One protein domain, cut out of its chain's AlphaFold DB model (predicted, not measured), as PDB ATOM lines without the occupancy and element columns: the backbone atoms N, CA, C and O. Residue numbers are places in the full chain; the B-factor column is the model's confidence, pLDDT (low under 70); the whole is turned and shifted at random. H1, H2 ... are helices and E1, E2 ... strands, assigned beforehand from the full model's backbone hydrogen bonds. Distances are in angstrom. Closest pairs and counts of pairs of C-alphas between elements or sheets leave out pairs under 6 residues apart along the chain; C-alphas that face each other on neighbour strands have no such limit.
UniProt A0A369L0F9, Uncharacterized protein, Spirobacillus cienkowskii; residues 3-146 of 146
ATOM      1  N   VAL A   3     125.534 183.275 177.762       75.06
ATOM      2  CA  VAL A   3     125.891 182.697 176.464       75.06
ATOM      3  C   VAL A   3     126.973 183.502 175.773       75.06
ATOM      4  O   VAL A   3     127.090 184.713 175.958       75.06
ATOM      5  N   LYS A   4     127.765 182.803 174.968       81.31
ATOM      6  CA  LYS A   4     128.844 183.321 174.137       81.31
ATOM      7  C   LYS A   4     128.365 183.372 172.695       81.31
ATOM      8  O   LYS A   4     127.891 182.371 172.168       81.31
ATOM      9  N   LEU A   5     128.483 184.530 172.064       81.12
ATOM     10  CA  LEU A   5     128.049 184.758 170.693       81.12
ATOM     11  C   LEU A   5     129.261 185.099 169.834       81.12
ATOM     12  O   LEU A   5     129.924 186.107 170.065       81.12
ATOM     13  N   LEU A   6     129.543 184.277 168.830       86.69
ATOM     14  CA  LEU A   6     130.461 184.625 167.756       86.69
ATOM     15  C   LEU A   6     129.649 185.166 166.593       86.69
ATOM     16  O   LEU A   6     128.948 184.427 165.907       86.69
ATOM     17  N   PHE A   7     129.767 186.464 166.364       87.50
ATOM     18  CA  PHE A   7     129.194 187.085 165.185       87.50
ATOM     19  C   PHE A   7     130.198 187.053 164.043       87.50
ATOM     20  O   PHE A   7     131.374 187.366 164.250       87.50
ATOM     21  N   PHE A   8     129.736 186.724 162.843       88.94
ATOM     22  CA  PHE A   8     130.534 186.817 161.630       88.94
ATOM     23  C   PHE A   8     129.772 187.537 160.518       88.94
ATOM     24  O   PHE A   8     128.549 187.587 160.536       88.94
ATOM     25  N   CYS A   9     130.485 188.096 159.546       87.75
ATOM     26  CA  CYS A   9     129.897 188.710 158.358       87.75
ATOM     27  C   CYS A   9     130.733 188.381 157.126       87.75
ATOM     28  O   CYS A   9     131.959 188.495 157.166       87.75
ATOM     29  N   LYS A  10     130.068 188.026 156.024       87.62
ATOM     30  CA  LYS A  10     130.680 187.811 154.708       87.62
ATOM     31  C   LYS A  10     130.466 189.042 153.835       87.62
ATOM     32  O   LYS A  10     129.348 189.301 153.404       87.62
ATOM     33  N   ILE A  11     131.533 189.773 153.537       85.69
ATOM     34  CA  ILE A  11     131.477 190.942 152.653       85.69
ATOM     35  C   ILE A  11     132.010 190.542 151.284       85.69
ATOM     36  O   ILE A  11     133.186 190.195 151.154       85.69
ATOM     37  N   LYS A  12     131.148 190.583 150.263       83.06
ATOM     38  CA  LYS A  12     131.543 190.313 148.877       83.06
ATOM     39  C   LYS A  12     132.429 191.438 148.351       83.06
ATOM     40  O   LYS A  12     132.090 192.612 148.457       83.06
ATOM     41  N   MET A  13     133.539 191.063 147.736       78.25
ATOM     42  CA  MET A  13     134.433 191.962 147.020       78.25
ATOM     43  C   MET A  13     134.064 191.949 145.536       78.25
ATOM     44  O   MET A  13     133.653 190.926 144.988       78.25
ATOM     45  N   SER A  14     134.250 193.082 144.868       66.62
ATOM     46  CA  SER A  14     133.900 193.304 143.459       66.62
ATOM     47  C   SER A  14     134.629 192.398 142.452       66.62
ATOM     48  O   SER A  14     134.255 192.388 141.285       66.62
ATOM     49  N   GLN A  15     135.633 191.620 142.878       57.84
ATOM     50  CA  GLN A  15     136.441 190.743 142.018       57.84
ATOM     51  C   GLN A  15     136.448 189.267 142.478       57.84
ATOM     52  O   GLN A  15     137.497 188.640 142.539       57.84
ATOM     53  N   ASN A  16     135.271 188.698 142.772       55.38
ATOM     54  CA  ASN A  16     135.023 187.260 143.040       55.38
ATOM     55  C   ASN A  16     135.456 186.673 144.401       55.38
ATOM     56  O   ASN A  16     135.393 185.460 144.583       55.38
ATOM     57  N   GLY A  17     135.803 187.497 145.389       70.50
ATOM     58  CA  GLY A  17     136.082 187.035 146.758       70.50
ATOM     59  C   GLY A  17     135.011 187.451 147.766       70.50
ATOM     60  O   GLY A  17     134.251 188.386 147.526       70.50
ATOM     61  N   ALA A  18     134.986 186.811 148.935       79.25
ATOM     62  CA  ALA A  18     134.329 187.355 150.120       79.25
ATOM     63  C   ALA A  18     135.336 187.422 151.271       79.25
ATOM     64  O   ALA A  18     136.067 186.464 151.511       79.25
ATOM     65  N   ILE A  19     135.371 188.544 151.987       84.19
ATOM     66  CA  ILE A  19     136.149 188.668 153.221       84.19
ATOM     67  C   ILE A  19     135.222 188.383 154.396       84.19
ATOM     68  O   ILE A  19     134.132 188.952 154.492       84.19
ATOM     69  N   ILE A  20     135.670 187.505 155.292       87.75
ATOM     70  CA  ILE A  20     134.938 187.153 156.505       87.75
ATOM     71  C   ILE A  20     135.496 187.961 157.673       87.75
ATOM     72  O   ILE A  20     136.687 187.891 157.987       87.75
ATOM     73  N   PHE A  21     134.615 188.702 158.333       91.06
ATOM     74  CA  PHE A  21     134.910 189.430 159.559       91.06
ATOM     75  C   PHE A  21     134.245 188.746 160.744       91.06
ATOM     76  O   PHE A  21     133.128 188.254 160.620       91.06
ATOM     77  N   PHE A  22     134.909 188.772 161.894       92.38
ATOM     78  CA  PHE A  22     134.418 188.237 163.158       92.38
ATOM     79  C   PHE A  22     134.387 189.340 164.210       92.38
ATOM     80  O   PHE A  22     135.347 190.107 164.323       92.38
ATOM     81  N   ALA A  23     133.309 189.412 164.986       93.31
ATOM     82  CA  ALA A  23     133.189 190.392 166.054       93.31
ATOM     83  C   ALA A  23     133.840 189.885 167.346       93.31
ATOM     84  O   ALA A  23     133.494 188.819 167.859       93.31
ATOM     85  N   ILE A  24     134.737 190.692 167.900       93.94
ATOM     86  CA  ILE A  24     135.409 190.479 169.181       93.94
ATOM     87  C   ILE A  24     134.965 191.575 170.148       93.94
ATOM     88  O   ILE A  24     134.804 192.731 169.758       93.94
ATOM     89  N   SER A  25     134.770 191.225 171.420       91.62
ATOM     90  CA  SER A  25     134.483 192.189 172.481       91.62
ATOM     91  C   SER A  25     135.548 192.124 173.563       91.62
ATOM     92  O   SER A  25     135.792 191.066 174.150       91.62
ATOM     93  N   LYS A  26     136.178 193.269 173.846       87.00
ATOM     94  CA  LYS A  26     137.339 193.382 174.740       87.00
ATOM     95  C   LYS A  26     138.461 192.431 174.295       87.00
ATOM     96  O   LYS A  26     139.203 192.766 173.384       87.00
ATOM     97  N   ASN A  27     138.535 191.242 174.896       82.69
ATOM     98  CA  ASN A  27     139.565 190.227 174.652       82.69
ATOM     99  C   ASN A  27     138.963 188.829 174.402       82.69
ATOM    100  O   ASN A  27     139.565 187.819 174.758       82.69
ATOM    101  N   GLY A  28     137.743 188.732 173.879       88.81
ATOM    102  CA  GLY A  28     137.108 187.438 173.640       88.81
ATOM    103  C   GLY A  28     135.802 187.544 172.873       88.81
ATOM    104  O   GLY A  28     135.467 188.590 172.314       88.81
ATOM    105  N   LEU A  29     135.050 186.450 172.864       87.94
ATOM    106  CA  LEU A  29     133.749 186.434 172.214       87.94
ATOM    107  C   LEU A  29     132.751 187.292 173.001       87.94
ATOM    108  O   LEU A  29     132.696 187.187 174.241       87.94
ATOM    109  N   PRO A  30     131.935 188.099 172.297       85.19
ATOM    110  CA  PRO A  30     130.744 188.731 172.847       85.19
ATOM    111  C   PRO A  30     129.963 187.771 173.742       85.19
ATOM    112  O   PRO A  30     129.834 186.582 173.456       85.19
ATOM    113  N   SER A  31     129.496 188.265 174.883       81.12
ATOM    114  CA  SER A  31     128.762 187.457 175.858       81.12
ATOM    115  C   SER A  31     127.513 188.204 176.279       81.12
ATOM    116  O   SER A  31     127.606 189.397 176.548       81.12
ATOM    117  N   LEU A  32     126.387 187.502 176.350       73.19
ATOM    118  CA  LEU A  32     125.108 188.048 176.791       73.19
ATOM    119  C   LEU A  32     124.548 187.212 177.930       73.19
ATOM    120  O   LEU A  32     124.631 185.979 177.915       73.19
ATOM    121  N   LYS A  33     123.910 187.868 178.897       65.50
ATOM    122  CA  LYS A  33     123.015 187.159 179.813       65.50
ATOM    123  C   LYS A  33     121.711 186.819 179.099       65.50
ATOM    124  O   LYS A  33     120.985 187.698 178.644       65.50
ATOM    125  N   ILE A  34     121.390 185.527 179.048       59.03
ATOM    126  CA  ILE A  34     120.054 185.068 178.692       59.03
ATOM    127  C   ILE A  34     119.083 185.435 179.801       59.03
ATOM    128  O   ILE A  34     119.048 184.779 180.848       59.03
ATOM    129  N   ASN A  35     118.284 186.452 179.492       53.22
ATOM    130  CA  ASN A  35     116.981 186.727 180.079       53.22
ATOM    131  C   ASN A  35     115.919 186.342 179.025       53.22
ATOM    132  O   ASN A  35     116.254 186.123 177.864       53.22
ATOM    133  N   ILE A  36     114.634 186.273 179.384       47.06
ATOM    134  CA  ILE A  36     113.521 185.793 178.524       47.06
ATOM    135  C   ILE A  36     113.476 186.446 177.110       47.06
ATOM    136  O   ILE A  36     112.901 185.881 176.185       47.06
ATOM    137  N   ASN A  37     114.147 187.585 176.892       49.62
ATOM    138  CA  ASN A  37     114.259 188.272 175.599       49.62
ATOM    139  C   ASN A  37     115.343 187.748 174.622       49.62
ATOM    140  O   ASN A  37     115.352 188.189 173.477       49.62
ATOM    141  N   THR A  38     116.238 186.822 174.989       49.16
ATOM    142  CA  THR A  38     117.345 186.404 174.089       49.16
ATOM    143  C   THR A  38     116.900 185.536 172.909       49.16
ATOM    144  O   THR A  38     117.575 185.521 171.881       49.16
ATOM    145  N   ALA A  39     115.728 184.898 172.990       52.78
ATOM    146  CA  ALA A  39     115.106 184.240 171.838       52.78
ATOM    147  C   ALA A  39     114.908 185.218 170.663       52.78
ATOM    148  O   ALA A  39     115.173 184.864 169.520       52.78
ATOM    149  N   LYS A  40     114.591 186.491 170.946       53.81
ATOM    150  CA  LYS A  40     114.427 187.526 169.914       53.81
ATOM    151  C   LYS A  40     115.732 187.878 169.202       53.81
ATOM    152  O   LYS A  40     115.691 188.276 168.047       53.81
ATOM    153  N   ILE A  41     116.889 187.742 169.855       55.03
ATOM    154  CA  ILE A  41     118.209 187.964 169.232       55.03
ATOM    155  C   ILE A  41     118.516 186.829 168.257       55.03
ATOM    156  O   ILE A  41     118.940 187.086 167.136       55.03
ATOM    157  N   ILE A  42     118.255 185.589 168.676       52.31
ATOM    158  CA  ILE A  42     118.391 184.384 167.847       52.31
ATOM    159  C   ILE A  42     117.430 184.427 166.644       52.31
ATOM    160  O   ILE A  42     117.782 183.979 165.559       52.31
ATOM    161  N   GLU A  43     116.235 184.993 166.814       52.53
ATOM    162  CA  GLU A  43     115.273 185.201 165.725       52.53
ATOM    163  C   GLU A  43     115.649 186.383 164.810       52.53
ATOM    164  O   GLU A  43     115.453 186.310 163.597       52.53
ATOM    165  N   LYS A  44     116.201 187.472 165.366       52.75
ATOM    166  CA  LYS A  44     116.573 188.704 164.639       52.75
ATOM    167  C   LYS A  44     117.830 188.538 163.788       52.75
ATOM    168  O   LYS A  44     117.905 189.092 162.693       52.75
ATOM    169  N   TYR A  45     118.819 187.806 164.286       53.50
ATOM    170  CA  TYR A  45     120.032 187.467 163.549       53.50
ATOM    171  C   TYR A  45     119.889 186.025 163.123       53.50
ATOM    172  O   TYR A  45     119.864 185.163 163.988       53.50
ATOM    173  N   LYS A  46     119.751 185.777 161.816       45.16
ATOM    174  CA  LYS A  46     119.506 184.446 161.249       45.16
ATOM    175  C   LYS A  46     120.489 183.448 161.866       45.16
ATOM    176  O   LYS A  46     121.652 183.389 161.465       45.16
ATOM    177  N   LEU A  47     120.034 182.710 162.876       45.38
ATOM    178  CA  LEU A  47     120.842 181.696 163.520       45.38
ATOM    179  C   LEU A  47     120.963 180.586 162.491       45.38
ATOM    180  O   LEU A  47     120.015 179.845 162.237       45.38
ATOM    181  N   LEU A  48     122.103 180.539 161.812       47.12
ATOM    182  CA  LEU A  48     122.428 179.426 160.944       47.12
ATOM    183  C   LEU A  48     122.779 178.248 161.854       47.12
ATOM    184  O   LEU A  48     123.951 177.936 162.051       47.12
ATOM    185  N   SER A  49     121.751 177.623 162.440       41.66
ATOM    186  CA  SER A  49     121.851 176.286 163.016       41.66
ATOM    187  C   SER A  49     122.145 175.342 161.860       41.66
ATOM    188  O   SER A  49     121.245 174.876 161.153       41.66
ATOM    189  N   HIS A  50     123.422 175.136 161.579       50.16
ATOM    190  CA  HIS A  50     123.824 174.054 160.713       50.16
ATOM    191  C   HIS A  50     123.953 172.825 161.588       50.16
ATOM    192  O   HIS A  50     124.811 172.774 162.459       50.16
ATOM    193  N   SER A  51     123.104 171.832 161.342       45.56
ATOM    194  CA  SER A  51     123.021 170.600 162.128       45.56
ATOM    195  C   SER A  51     124.381 169.928 162.368       45.56
ATOM    196  O   SER A  51     124.597 169.355 163.429       45.56
ATOM    197  N   GLU A  52     125.323 170.035 161.422       45.78
ATOM    198  CA  GLU A  52     126.705 169.551 161.574       45.78
ATOM    199  C   GLU A  52     127.587 170.433 162.474       45.78
ATOM    200  O   GLU A  52     128.434 169.911 163.202       45.78
ATOM    201  N   PHE A  53     127.395 171.755 162.456       56.47
ATOM    202  CA  PHE A  53     128.062 172.682 163.373       56.47
ATOM    203  C   PHE A  53     127.536 172.481 164.796       56.47
ATOM    204  O   PHE A  53     128.319 172.273 165.721       56.47
ATOM    205  N   ASP A  54     126.215 172.411 164.947       52.69
ATOM    206  CA  ASP A  54     125.554 172.215 166.235       52.69
ATOM    207  C   ASP A  54     125.933 170.874 166.878       52.69
ATOM    208  O   ASP A  54     126.201 170.846 168.073       52.69
ATOM    209  N   LEU A  55     126.064 169.783 166.108       53.50
ATOM    210  CA  LEU A  55     126.503 168.469 166.614       53.50
ATOM    211  C   LEU A  55     127.944 168.449 167.158       53.50
ATOM    212  O   LEU A  55     128.246 167.685 168.079       53.50
ATOM    213  N   ASN A  56     128.851 169.243 166.578       53.00
ATOM    214  CA  ASN A  56     130.252 169.320 167.018       53.00
ATOM    215  C   ASN A  56     130.442 170.337 168.156       53.00
ATOM    216  O   ASN A  56     131.274 170.135 169.044       53.00
ATOM    217  N   VAL A  57     129.644 171.407 168.162       55.56
ATOM    218  CA  VAL A  57     129.631 172.435 169.209       55.56
ATOM    219  C   VAL A  57     128.929 171.928 170.468       55.56
ATOM    220  O   VAL A  57     129.465 172.102 171.561       55.56
ATOM    221  N   SER A  58     127.803 171.217 170.347       51.19
ATOM    222  CA  SER A  58     127.005 170.748 171.491       51.19
ATOM    223  C   SER A  58     127.737 169.762 172.402       51.19
ATOM    224  O   SER A  58     127.367 169.623 173.563       51.19
ATOM    225  N   LYS A  59     128.772 169.075 171.901       55.72
ATOM    226  CA  LYS A  59     129.585 168.140 172.697       55.72
ATOM    227  C   LYS A  59     130.656 168.827 173.547       55.72
ATOM    228  O   LYS A  59     131.064 168.261 174.554       55.72
ATOM    229  N   ASN A  60     131.118 170.016 173.146       55.38
ATOM    230  CA  ASN A  60     132.336 170.634 173.692       55.38
ATOM    231  C   ASN A  60     132.149 172.085 174.180       55.38
ATOM    232  O   ASN A  60     132.980 172.594 174.936       55.38
ATOM    233  N   PHE A  61     131.074 172.757 173.765       59.56
ATOM    234  CA  PHE A  61     130.838 174.181 173.995       59.56
ATOM    235  C   PHE A  61     129.384 174.443 174.399       59.56
ATOM    236  O   PHE A  61     128.593 175.017 173.650       59.56
ATOM    237  N   GLU A  62     129.031 174.057 175.626       61.78
ATOM    238  CA  GLU A  62     127.763 174.473 176.223       61.78
ATOM    239  C   GLU A  62     127.684 176.012 176.232       61.78
ATOM    240  O   GLU A  62     128.584 176.680 176.750       61.78
ATOM    241  N   ASN A  63     126.605 176.572 175.673       69.00
ATOM    242  CA  ASN A  63     126.298 178.011 175.631       69.00
ATOM    243  C   ASN A  63     127.068 178.870 174.605       69.00
ATOM    244  O   ASN A  63     127.088 180.092 174.762       69.00
ATOM    245  N   TYR A  64     127.675 178.288 173.564       76.06
ATOM    246  CA  TYR A  64     128.289 179.043 172.458       76.06
ATOM    247  C   TYR A  64     127.416 178.995 171.205       76.06
ATOM    248  O   TYR A  64     126.903 177.943 170.841       76.06
ATOM    249  N   TYR A  65     127.292 180.131 170.523       74.00
ATOM    250  CA  TYR A  65     126.469 180.272 169.327       74.00
ATOM    251  C   TYR A  65     127.223 181.028 168.241       74.00
ATOM    252  O   TYR A  65     127.978 181.960 168.527       74.00
ATOM    253  N   LEU A  66     126.988 180.636 166.992       77.31
ATOM    254  CA  LEU A  66     127.496 181.306 165.802       77.31
ATOM    255  C   LEU A  66     126.344 182.052 165.120       77.31
ATOM    256  O   LEU A  66     125.272 181.487 164.914       77.31
ATOM    257  N   LEU A  67     126.558 183.322 164.786       77.44
ATOM    258  CA  LEU A  67     125.533 184.211 164.242       77.44
ATOM    259  C   LEU A  67     126.071 184.959 163.021       77.44
ATOM    260  O   LEU A  67     127.124 185.591 163.099       77.44
ATOM    261  N   GLU A  68     125.338 184.924 161.908       81.00
ATOM    262  CA  GLU A  68     125.685 185.694 160.710       81.00
ATOM    263  C   GLU A  68     125.036 187.082 160.744       81.00
ATOM    264  O   GLU A  68     123.829 187.228 160.946       81.00
ATOM    265  N   PHE A  69     125.844 188.108 160.500       81.88
ATOM    266  CA  PHE A  69     125.407 189.446 160.141       81.88
ATOM    267  C   PHE A  69     125.494 189.627 158.629       81.88
ATOM    268  O   PHE A  69     126.510 189.316 158.009       81.88
ATOM    269  N   PHE A  70     124.441 190.203 158.056       82.31
ATOM    270  CA  PHE A  70     124.420 190.613 156.658       82.31
ATOM    271  C   PHE A  70     124.801 192.087 156.564       82.31
ATOM    272  O   PHE A  70     124.106 192.946 157.105       82.31
ATOM    273  N   ALA A  71     125.914 192.370 155.894       83.50
ATOM    274  CA  ALA A  71     126.355 193.724 155.600       83.50
ATOM    275  C   ALA A  71     127.129 193.752 154.279       83.50
ATOM    276  O   ALA A  71     127.862 192.816 153.957       83.50
ATOM    277  N   ASP A  72     127.006 194.858 153.547       83.44
ATOM    278  CA  ASP A  72     127.661 195.037 152.245       83.44
ATOM    279  C   ASP A  72     129.063 195.652 152.369       83.44
ATOM    280  O   ASP A  72     129.842 195.654 151.419       83.44
ATOM    281  N   SER A  73     129.408 196.196 153.541       87.00
ATOM    282  CA  SER A  73     130.714 196.805 153.800       87.00
ATOM    283  C   SER A  73     131.112 196.749 155.278       87.00
ATOM    284  O   SER A  73     130.274 196.619 156.172       87.00
ATOM    285  N   LEU A  74     132.408 196.912 155.561       86.19
ATOM    286  CA  LEU A  74     132.920 196.940 156.937       86.19
ATOM    287  C   LEU A  74     132.367 198.145 157.714       86.19
ATOM    288  O   LEU A  74     132.100 198.052 158.907       86.19
ATOM    289  N   ASN A  75     132.141 199.263 157.023       87.50
ATOM    290  CA  ASN A  75     131.623 200.494 157.625       87.50
ATOM    291  C   ASN A  75     130.164 200.367 158.075       87.50
ATOM    292  O   ASN A  75     129.731 201.116 158.947       87.50
ATOM    293  N   THR A  76     129.418 199.425 157.493       88.00
ATOM    294  CA  THR A  76     128.026 199.139 157.866       88.00
ATOM    295  C   THR A  76     127.898 198.149 159.022       88.00
ATOM    296  O   THR A  76     126.793 197.931 159.512       88.00
ATOM    297  N   LEU A  77     129.004 197.556 159.486       89.19
ATOM    298  CA  LEU A  77     128.965 196.631 160.611       89.19
ATOM    299  C   LEU A  77     128.761 197.370 161.944       89.19
ATOM    300  O   LEU A  77     129.344 198.437 162.171       89.19
ATOM    301  N   PRO A  78     127.946 196.813 162.858       89.50
ATOM    302  CA  PRO A  78     127.645 197.464 164.121       89.50
ATOM    303  C   PRO A  78     128.886 197.503 165.013       89.50
ATOM    304  O   PRO A  78     129.542 196.489 165.243       89.50
ATOM    305  N   LYS A  79     129.179 198.676 165.576       90.75
ATOM    306  CA  LYS A  79     130.249 198.850 166.577       90.75
ATOM    307  C   LYS A  79     129.798 198.495 167.992       90.75
ATOM    308  O   LYS A  79     130.613 198.413 168.908       90.75
ATOM    309  N   GLN A  80     128.496 198.328 168.188       88.50
ATOM    310  CA  GLN A  80     127.913 197.952 169.462       88.50
ATOM    311  C   GLN A  80     126.574 197.240 169.270       88.50
ATOM    312  O   GLN A  80     125.866 197.497 168.298       88.50
ATOM    313  N   ILE A  81     126.232 196.387 170.229       82.69
ATOM    314  CA  ILE A  81     124.906 195.797 170.404       82.69
ATOM    315  C   ILE A  81     124.392 196.249 171.772       82.69
ATOM    316  O   ILE A  81     125.128 196.180 172.758       82.69
ATOM    317  N   GLU A  82     123.154 196.731 171.820       80.75
ATOM    318  CA  GLU A  82     122.455 197.104 173.053       80.75
ATOM    319  C   GLU A  82     121.264 196.166 173.226       80.75
ATOM    320  O   GLU A  82     120.345 196.185 172.409       80.75
ATOM    321  N   GLU A  83     121.305 195.311 174.246       69.88
ATOM    322  CA  GLU A  83     120.272 194.305 174.495       69.88
ATOM    323  C   GLU A  83     120.115 194.052 175.997       69.88
ATOM    324  O   GLU A  83     121.101 193.838 176.696       69.88
ATOM    325  N   ALA A  84     118.869 194.036 176.487       60.59
ATOM    326  CA  ALA A  84     118.524 193.728 177.884       60.59
ATOM    327  C   ALA A  84     119.385 194.474 178.935       60.59
ATOM    328  O   ALA A  84     119.889 193.858 179.873       60.59
ATOM    329  N   ASP A  85     119.559 195.787 178.747       67.81
ATOM    330  CA  ASP A  85     120.396 196.691 179.560       67.81
ATOM    331  C   ASP A  85     121.914 196.421 179.500       67.81
ATOM    332  O   ASP A  85     122.704 197.095 180.165       67.81
ATOM    333  N   GLU A  86     122.357 195.475 178.668       72.25
ATOM    334  CA  GLU A  86     123.765 195.209 178.403       72.25
ATOM    335  C   GLU A  86     124.207 195.911 177.115       72.25
ATOM    336  O   GLU A  86     123.600 195.793 176.048       72.25
ATOM    337  N   LYS A  87     125.321 196.641 177.215       83.44
ATOM    338  CA  LYS A  87     126.001 197.249 176.074       83.44
ATOM    339  C   LYS A  87     127.262 196.463 175.756       83.44
ATOM    340  O   LYS A  87     128.216 196.458 176.539       83.44
ATOM    341  N   ILE A  88     127.293 195.849 174.580       85.56
ATOM    342  CA  ILE A  88     128.456 195.123 174.074       85.56
ATOM    343  C   ILE A  88     129.129 195.961 173.002       85.56
ATOM    344  O   ILE A  88     128.534 196.240 171.968       85.56
ATOM    345  N   ILE A  89     130.390 196.320 173.229       89.88
ATOM    346  CA  ILE A  89     131.233 196.961 172.216       89.88
ATOM    347  C   ILE A  89     131.847 195.869 171.341       89.88
ATOM    348  O   ILE A  89     132.366 194.880 171.869       89.88
ATOM    349  N   LEU A  90     131.777 196.061 170.026       91.69
ATOM    350  CA  LEU A  90     132.246 195.125 169.017       91.69
ATOM    351  C   LEU A  90     133.376 195.733 168.193       91.69
ATOM    352  O   LEU A  90     133.273 196.851 167.687       91.69
ATOM    353  N   GLU A  91     134.414 194.938 167.989       94.19
ATOM    354  CA  GLU A  91     135.469 195.196 167.024       94.19
ATOM    355  C   GLU A  91     135.500 194.068 165.997       94.19
ATOM    356  O   GLU A  91     135.536 192.891 166.358       94.19
ATOM    357  N   TRP A  92     135.498 194.419 164.716       93.69
ATOM    358  CA  TRP A  92     135.454 193.452 163.628       93.69
ATOM    359  C   TRP A  92     136.850 193.195 163.082       93.69
ATOM    360  O   TRP A  92     137.525 194.115 162.620       93.69
ATOM    361  N   HIS A  93     137.271 191.935 163.114       93.31
ATOM    362  CA  HIS A  93     138.610 191.513 162.712       93.31
ATOM    363  C   HIS A  93     138.533 190.322 161.757       93.31
ATOM    364  O   HIS A  93     137.654 189.471 161.872       93.31
ATOM    365  N   THR A  94     139.475 190.232 160.825       90.06
ATOM    366  CA  THR A  94     139.643 189.048 159.974       90.06
ATOM    367  C   THR A  94     140.459 187.971 160.694       90.06
ATOM    368  O   THR A  94     141.160 188.230 161.680       90.06
ATOM    369  N   PHE A  95     140.402 186.733 160.203       84.62
ATOM    370  CA  PHE A  95     141.363 185.702 160.597       84.62
ATOM    371  C   PHE A  95     142.764 186.032 160.026       84.62
ATOM    372  O   PHE A  95     142.842 186.508 158.895       84.62
ATOM    373  N   PRO A  96     143.880 185.803 160.756       89.00
ATOM    374  CA  PRO A  96     143.997 185.219 162.099       89.00
ATOM    375  C   PRO A  96     143.925 186.242 163.246       89.00
ATOM    376  O   PRO A  96     144.044 185.867 164.413       89.00
ATOM    377  N   LEU A  97     143.764 187.536 162.946       88.06
ATOM    378  CA  LEU A  97     143.787 188.600 163.953       88.06
ATOM    379  C   LEU A  97     142.684 188.425 165.006       88.06
ATOM    380  O   LEU A  97     142.955 188.589 166.193       88.06
ATOM    381  N   ALA A  98     141.484 188.018 164.590       88.81
ATOM    382  CA  ALA A  98     140.369 187.745 165.495       88.81
ATOM    383  C   ALA A  98     140.730 186.706 166.580       88.81
ATOM    384  O   ALA A  98     140.482 186.934 167.761       88.81
ATOM    385  N   VAL A  99     141.420 185.616 166.212       86.94
ATOM    386  CA  VAL A  99     141.887 184.585 167.163       86.94
ATOM    387  C   VAL A  99     142.943 185.142 168.113       86.94
ATOM    388  O   VAL A  99     142.911 184.865 169.310       86.94
ATOM    389  N   LYS A 100     143.874 185.957 167.600       88.06
ATOM    390  CA  LYS A 100     144.927 186.581 168.417       88.06
ATOM    391  C   LYS A 100     144.368 187.561 169.453       88.06
ATOM    392  O   LYS A 100     144.996 187.757 170.488       88.06
ATOM    393  N   ARG A 101     143.212 188.174 169.179       89.25
ATOM    394  CA  ARG A 101     142.517 189.090 170.099       89.25
ATOM    395  C   ARG A 101     141.736 188.365 171.198       89.25
ATOM    396  O   ARG A 101     141.466 188.971 172.231       89.25
ATOM    397  N   CYS A 102     141.414 187.085 171.018       86.44
ATOM    398  CA  CYS A 102     140.855 186.260 172.083       86.44
ATOM    399  C   CYS A 102     141.953 185.868 173.081       86.44
ATOM    400  O   CYS A 102     142.986 185.331 172.694       86.44
ATOM    401  N   SER A 103     141.739 186.086 174.377       84.94
ATOM    402  CA  SER A 103     142.653 185.635 175.435       84.94
ATOM    403  C   SER A 103     142.312 184.231 175.946       84.94
ATOM    404  O   SER A 103     143.209 183.480 176.318       84.94
ATOM    405  N   ASN A 104     141.031 183.853 175.923       84.69
ATOM    406  CA  ASN A 104     140.540 182.551 176.374       84.69
ATOM    407  C   ASN A 104     140.778 181.457 175.315       84.69
ATOM    408  O   ASN A 104     140.352 181.604 174.170       84.69
ATOM    409  N   GLY A 105     141.391 180.335 175.708       81.56
ATOM    410  CA  GLY A 105     141.600 179.172 174.837       81.56
ATOM    411  C   GLY A 105     140.299 178.579 174.285       81.56
ATOM    412  O   GLY A 105     140.241 178.234 173.111       81.56
ATOM    413  N   LYS A 106     139.212 178.555 175.071       83.12
ATOM    414  CA  LYS A 106     137.906 178.079 174.576       83.12
ATOM    415  C   LYS A 106     137.342 178.983 173.476       83.12
ATOM    416  O   LYS A 106     136.896 178.487 172.448       83.12
ATOM    417  N   ASP A 107     137.416 180.301 173.662       86.38
ATOM    418  CA  ASP A 107     136.965 181.295 172.677       86.38
ATOM    419  C   ASP A 107     137.771 181.183 171.368       86.38
ATOM    420  O   ASP A 107     137.200 181.283 170.283       86.38
ATOM    421  N   LYS A 108     139.088 180.935 171.463       87.69
ATOM    422  CA  LYS A 108     139.957 180.688 170.301       87.69
ATOM    423  C   LYS A 108     139.535 179.439 169.536       87.69
ATOM    424  O   LYS A 108     139.300 179.533 168.335       87.69
ATOM    425  N   ASN A 109     139.387 178.317 170.240       82.62
ATOM    426  CA  ASN A 109     139.040 177.036 169.628       82.62
ATOM    427  C   ASN A 109     137.678 177.120 168.932       82.62
ATOM    428  O   ASN A 109     137.544 176.710 167.784       82.62
ATOM    429  N   PHE A 110     136.684 177.731 169.582       83.75
ATOM    430  CA  PHE A 110     135.371 177.942 168.976       83.75
ATOM    431  C   PHE A 110     135.444 178.797 167.701       83.75
ATOM    432  O   PHE A 110     134.848 178.450 166.682       83.75
ATOM    433  N   LEU A 111     136.215 179.890 167.722       87.06
ATOM    434  CA  LEU A 111     136.398 180.754 166.554       87.06
ATOM    435  C   LEU A 111     137.111 180.026 165.408       87.06
ATOM    436  O   LEU A 111     136.720 180.171 164.253       87.06
ATOM    437  N   GLN A 112     138.122 179.211 165.709       83.94
ATOM    438  CA  GLN A 112     138.820 178.404 164.705       83.94
ATOM    439  C   GLN A 112     137.894 177.367 164.054       83.94
ATOM    440  O   GLN A 112     137.919 177.225 162.831       83.94
ATOM    441  N   LEU A 113     137.026 176.714 164.835       80.31
ATOM    442  CA  LEU A 113     136.000 175.807 164.304       80.31
ATOM    443  C   LEU A 113     135.011 176.545 163.398       80.31
ATOM    444  O   LEU A 113     134.696 176.068 162.309       80.31
ATOM    445  N   ALA A 114     134.568 177.737 163.805       81.25
ATOM    446  CA  ALA A 114     133.707 178.572 162.974       81.25
ATOM    447  C   ALA A 114     134.385 178.967 161.653       81.25
ATOM    448  O   ALA A 114     133.746 178.922 160.608       81.25
ATOM    449  N   VAL A 115     135.682 179.296 161.661       83.56
ATOM    450  CA  VAL A 115     136.439 179.590 160.430       83.56
ATOM    451  C   VAL A 115     136.447 178.392 159.483       83.56
ATOM    452  O   VAL A 115     136.176 178.563 158.298       83.56
ATOM    453  N   GLN A 116     136.731 177.187 159.982       76.62
ATOM    454  CA  GLN A 116     136.723 175.979 159.150       76.62
ATOM    455  C   GLN A 116     135.348 175.743 158.535       76.62
ATOM    456  O   GLN A 116     135.241 175.551 157.323       76.62
ATOM    457  N   TYR A 117     134.320 175.836 159.378       76.19
ATOM    458  CA  TYR A 117     132.934 175.656 158.997       76.19
ATOM    459  C   TYR A 117     132.511 176.631 157.887       76.19
ATOM    460  O   TYR A 117     132.007 176.219 156.843       76.19
ATOM    461  N   ILE A 118     132.771 177.926 158.081       76.44
ATOM    462  CA  ILE A 118     132.345 178.985 157.160       76.44
ATOM    463  C   ILE A 118     133.106 178.923 155.829       76.44
ATOM    464  O   ILE A 118     132.507 179.187 154.784       76.44
ATOM    465  N   SER A 119     134.401 178.597 155.857       71.00
ATOM    466  CA  SER A 119     135.257 178.589 154.664       71.00
ATOM    467  C   SER A 119     135.089 177.338 153.800       71.00
ATOM    468  O   SER A 119     135.233 177.428 152.586       71.00
ATOM    469  N   HIS A 120     134.786 176.179 154.394       66.19
ATOM    470  CA  HIS A 120     134.717 174.904 153.662       66.19
ATOM    471  C   HIS A 120     133.302 174.332 153.524       66.19
ATOM    472  O   HIS A 120     133.123 173.333 152.834       66.19
ATOM    473  N   GLY A 121     132.300 174.929 154.177       58.03
ATOM    474  CA  GLY A 121     130.938 174.393 154.200       58.03
ATOM    475  C   GLY A 121     130.766 173.157 155.092       58.03
ATOM    476  O   GLY A 121     129.748 172.483 154.973       58.03
ATOM    477  N   GLY A 122     131.730 172.863 155.977       54.50
ATOM    478  CA  GLY A 122     131.734 171.713 156.890       54.50
ATOM    479  C   GLY A 122     132.880 171.781 157.915       54.50
ATOM    480  O   GLY A 122     133.776 172.615 157.788       54.50
ATOM    481  N   ILE A 123     132.847 170.931 158.950       54.28
ATOM    482  CA  ILE A 123     133.898 170.845 159.985       54.28
ATOM    483  C   ILE A 123     134.807 169.649 159.700       54.28
ATOM    484  O   ILE A 123     134.326 168.521 159.602       54.28
ATOM    485  N   ASP A 124     136.119 169.877 159.645       53.97
ATOM    486  CA  ASP A 124     137.102 168.795 159.591       53.97
ATOM    487  C   ASP A 124     137.471 168.352 161.016       53.97
ATOM    488  O   ASP A 124     138.137 169.068 161.766       53.97
ATOM    489  N   GLN A 125     137.018 167.157 161.409       48.28
ATOM    490  CA  GLN A 125     137.222 166.625 162.761       48.28
ATOM    491  C   GLN A 125     138.685 166.299 163.094       48.28
ATOM    492  O   GLN A 125     139.036 166.250 164.275       48.28
ATOM    493  N   SER A 126     139.552 166.127 162.089       46.88
ATOM    494  CA  SER A 126     140.995 165.944 162.309       46.88
ATOM    495  C   SER A 126     141.661 167.206 162.874       46.88
ATOM    496  O   SER A 126     142.709 167.135 163.516       46.88
ATOM    497  N   VAL A 127     140.995 168.354 162.717       45.94
ATOM    498  CA  VAL A 127     141.471 169.688 163.088       45.94
ATOM    499  C   VAL A 127     140.842 170.169 164.409       45.94
ATOM    500  O   VAL A 127     140.769 171.360 164.678       45.94
ATOM    501  N   ILE A 128     140.327 169.265 165.247       46.44
ATOM    502  CA  ILE A 128     139.731 169.608 166.558       46.44
ATOM    503  C   ILE A 128     140.706 169.297 167.708       46.44
ATOM    504  O   ILE A 128     140.539 169.798 168.817       46.44
ATOM    505  N   ALA A 129     141.751 168.504 167.444       41.16
ATOM    506  CA  ALA A 129     142.595 167.900 168.476       41.16
ATOM    507  C   ALA A 129     144.028 168.450 168.585       41.16
ATOM    508  O   ALA A 129     144.732 168.056 169.510       41.16
ATOM    509  N   ALA A 130     144.481 169.330 167.690       35.19
ATOM    510  CA  ALA A 130     145.807 169.925 167.827       35.19
ATOM    511  C   ALA A 130     145.679 171.316 168.449       35.19
ATOM    512  O   ALA A 130     144.890 172.138 168.003       35.19
ATOM    513  N   ASP A 131     146.450 171.614 169.487       41.25
ATOM    514  CA  ASP A 131     146.754 173.002 169.821       41.25
ATOM    515  C   ASP A 131     147.330 173.646 168.549       41.25
ATOM    516  O   ASP A 131     148.410 173.260 168.112       41.25
ATOM    517  N   PHE A 132     146.561 174.501 167.858       51.41
ATOM    518  CA  PHE A 132     146.834 174.753 166.438       51.41
ATOM    519  C   PHE A 132     148.052 175.639 166.195       51.41
ATOM    520  O   PHE A 132     147.978 176.870 166.131       51.41
ATOM    521  N   ASP A 133     149.139 174.900 166.021       48.47
ATOM    522  CA  ASP A 133     150.430 175.192 165.445       48.47
ATOM    523  C   ASP A 133     150.327 175.711 164.000       48.47
ATOM    524  O   ASP A 133     149.298 175.612 163.319       48.47
ATOM    525  N   GLN A 134     151.442 176.268 163.533       47.03
ATOM    526  CA  GLN A 134     151.654 176.953 162.250       47.03
ATOM    527  C   GLN A 134     151.088 176.218 161.010       47.03
ATOM    528  O   GLN A 134     150.777 176.846 159.994       47.03
ATOM    529  N   GLU A 135     150.926 174.900 161.099       45.62
ATOM    530  CA  GLU A 135     150.445 174.009 160.044       45.62
ATOM    531  C   GLU A 135     149.004 174.325 159.600       45.62
ATOM    532  O   GLU A 135     148.750 174.441 158.404       45.62
ATOM    533  N   PHE A 136     148.087 174.629 160.529       47.59
ATOM    534  CA  PHE A 136     146.705 175.002 160.181       47.59
ATOM    535  C   PHE A 136     146.623 176.319 159.403       47.59
ATOM    536  O   PHE A 136     145.824 176.455 158.473       47.59
ATOM    537  N   ILE A 137     147.470 177.293 159.754       49.12
ATOM    538  CA  ILE A 137     147.553 178.574 159.038       49.12
ATOM    539  C   ILE A 137     148.062 178.350 157.610       49.12
ATOM    540  O   ILE A 137     147.573 179.000 156.684       49.12
ATOM    541  N   ASN A 138     149.011 177.432 157.421       53.38
ATOM    542  CA  ASN A 138     149.556 177.114 156.106       53.38
ATOM    543  C   ASN A 138     148.517 176.403 155.227       53.38
ATOM    544  O   ASN A 138     148.300 176.832 154.096       53.38
ATOM    545  N   THR A 139     147.780 175.426 155.763       51.06
ATOM    546  CA  THR A 139     146.706 174.742 155.019       51.06
ATOM    547  C   THR A 139     145.571 175.693 154.619       51.06
ATOM    548  O   THR A 139     145.010 175.572 153.532       51.06
ATOM    549  N   LEU A 140     145.237 176.673 155.470       46.53
ATOM    550  CA  LEU A 140     144.248 177.709 155.144       46.53
ATOM    551  C   LEU A 140     144.715 178.625 154.007       46.53
ATOM    552  O   LEU A 140     143.913 178.976 153.147       46.53
ATOM    553  N   LYS A 141     146.000 179.000 153.986       48.72
ATOM    554  CA  LYS A 141     146.572 179.819 152.906       48.72
ATOM    555  C   LYS A 141     146.583 179.076 151.575       48.72
ATOM    556  O   LYS A 141     146.118 179.624 150.584       48.72
ATOM    557  N   GLU A 142     147.017 177.817 151.565       53.31
ATOM    558  CA  GLU A 142     147.061 177.004 150.343       53.31
ATOM    559  C   GLU A 142     145.682 176.797 149.702       53.31
ATOM    560  O   GLU A 142     145.582 176.685 148.480       53.31
ATOM    561  N   LYS A 143     144.613 176.752 150.506       46.66
ATOM    562  CA  LYS A 143     143.236 176.614 150.009       46.66
ATOM    563  C   LYS A 143     142.595 177.927 149.556       46.66
ATOM    564  O   LYS A 143     141.622 177.872 148.819       46.66
ATOM    565  N   LEU A 144     143.098 179.081 149.999       39.81
ATOM    566  CA  LEU A 144     142.594 180.401 149.591       39.81
ATOM    567  C   LEU A 144     143.280 180.938 148.322       39.81
ATOM    568  O   LEU A 144     142.754 181.853 147.696       39.81
ATOM    569  N   GLU A 145     144.442 180.390 147.957       39.19
ATOM    570  CA  GLU A 145     145.221 180.775 146.769       39.19
ATOM    571  C   GLU A 145     145.000 179.854 145.546       39.19
ATOM    572  O   GLU A 145     145.608 180.077 144.498       39.19
ATOM    573  N   LYS A 146     144.127 178.843 145.652       35.50
ATOM    574  CA  LYS A 146     143.677 177.974 144.546       35.50
ATOM    575  C   LYS A 146     142.228 178.259 144.177       35.50
ATOM    576  O   LYS A 146     141.927 178.164 142.967       35.50
TER     577      LYS A 146
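Overview. This is residues 3 to 146 of the 146 residues of an uncharacterized protein of Spirobacillus cienkowskii (UniProt A0A369L0F9). A strongly twisted five-stranded sheet is built round the long strand E1, and the helix H4 slants across one face of it with the short H3 on that same face. A small hairpin, E5 and E6, extends the strands past E7, while H5 lies beyond H4 at the end of a long link and H1 and H2 lie by the sheet's margins. The 144 printed residues have seven named strands and five named helices, in the order E1 E2 E3 H1 H2 E4 E5 E6 E7 H3 H4 H5, and the class is mixed. The large sheet is branched, with parallel and antiparallel pairs. The whole is compact, with a radius of gyration of the C-alphas of 15.0 A and spans of 44 by 38 by 28 A.

Arrangement. E1, residues 3 to 12, has three neighbours: E2, residues 18 to 24, and E3, residues 31 to 33, on one side, and E4, residues 64 to 69, on the other side. E1 and E2 form an antiparallel hairpin, with N 9 and O 21 2.9 A apart. E1 and E3 are antiparallel, with N 3 and O 32 at 2.9 A. E1 and E4 are parallel, with N 6 and O 65 at 2.8 A. E7, residues 91 to 94, is antiparallel to E2, with N 22 and O 93 at 2.8 A. H4, residues 105 to 120, lies over E1 at a height over the sheet of 8.9 A, slantwise to the strands at 34 degrees on the local plane; the closest C-alphas of the two are those of Leu 6 and Leu 111, 7.2 A apart. H3, residues 97 to 101, lies over E2 on the same face and touches residues 108 to 112 of H4 alone, the closest C-alphas being those of Val 99 and Lys 108, 5.4 A apart. H2, residues 51 to 57, only grazes the sheet with its residues 53 to 57. H1, residues 38 to 44, is on the sheet but over none of its strands. E5, residues 80 to 83, and E6, residues 86 to 89, form an antiparallel hairpin, with N 81 and O 88 at 2.9 A; E6 runs on into E7 at 45 degrees. H5, residues 134 to 144, is not on the branched sheet and is near H4. In H1, H2, H3, H4 and H5 every O i to N i+4 pair is within hydrogen-bond range.

Along the chain. E1 begins at C-alpha 3, (125.891, 182.697, 176.464), and is 29.2 A long. E2 is 19.3 A, E4 16.4 A, H4 22.7 A and H5 15.9 A long. H4 begins at C-alpha 105, (141.600, 179.172, 174.837), and H5 ends at C-alpha 144, (142.594, 180.401, 149.591).

Size, cuts and confidence. The C-alphas farthest apart are those of Ile 36 and Lys 146, at 46.1 A. The printed part has no cut, and the link from H4 to H5, residues 121 to 133, is long. The mean pLDDT of the printed part is 70.0; it is under 70 at residues 14 to 16, 33 to 63, 83 to 85 and 120 to 146.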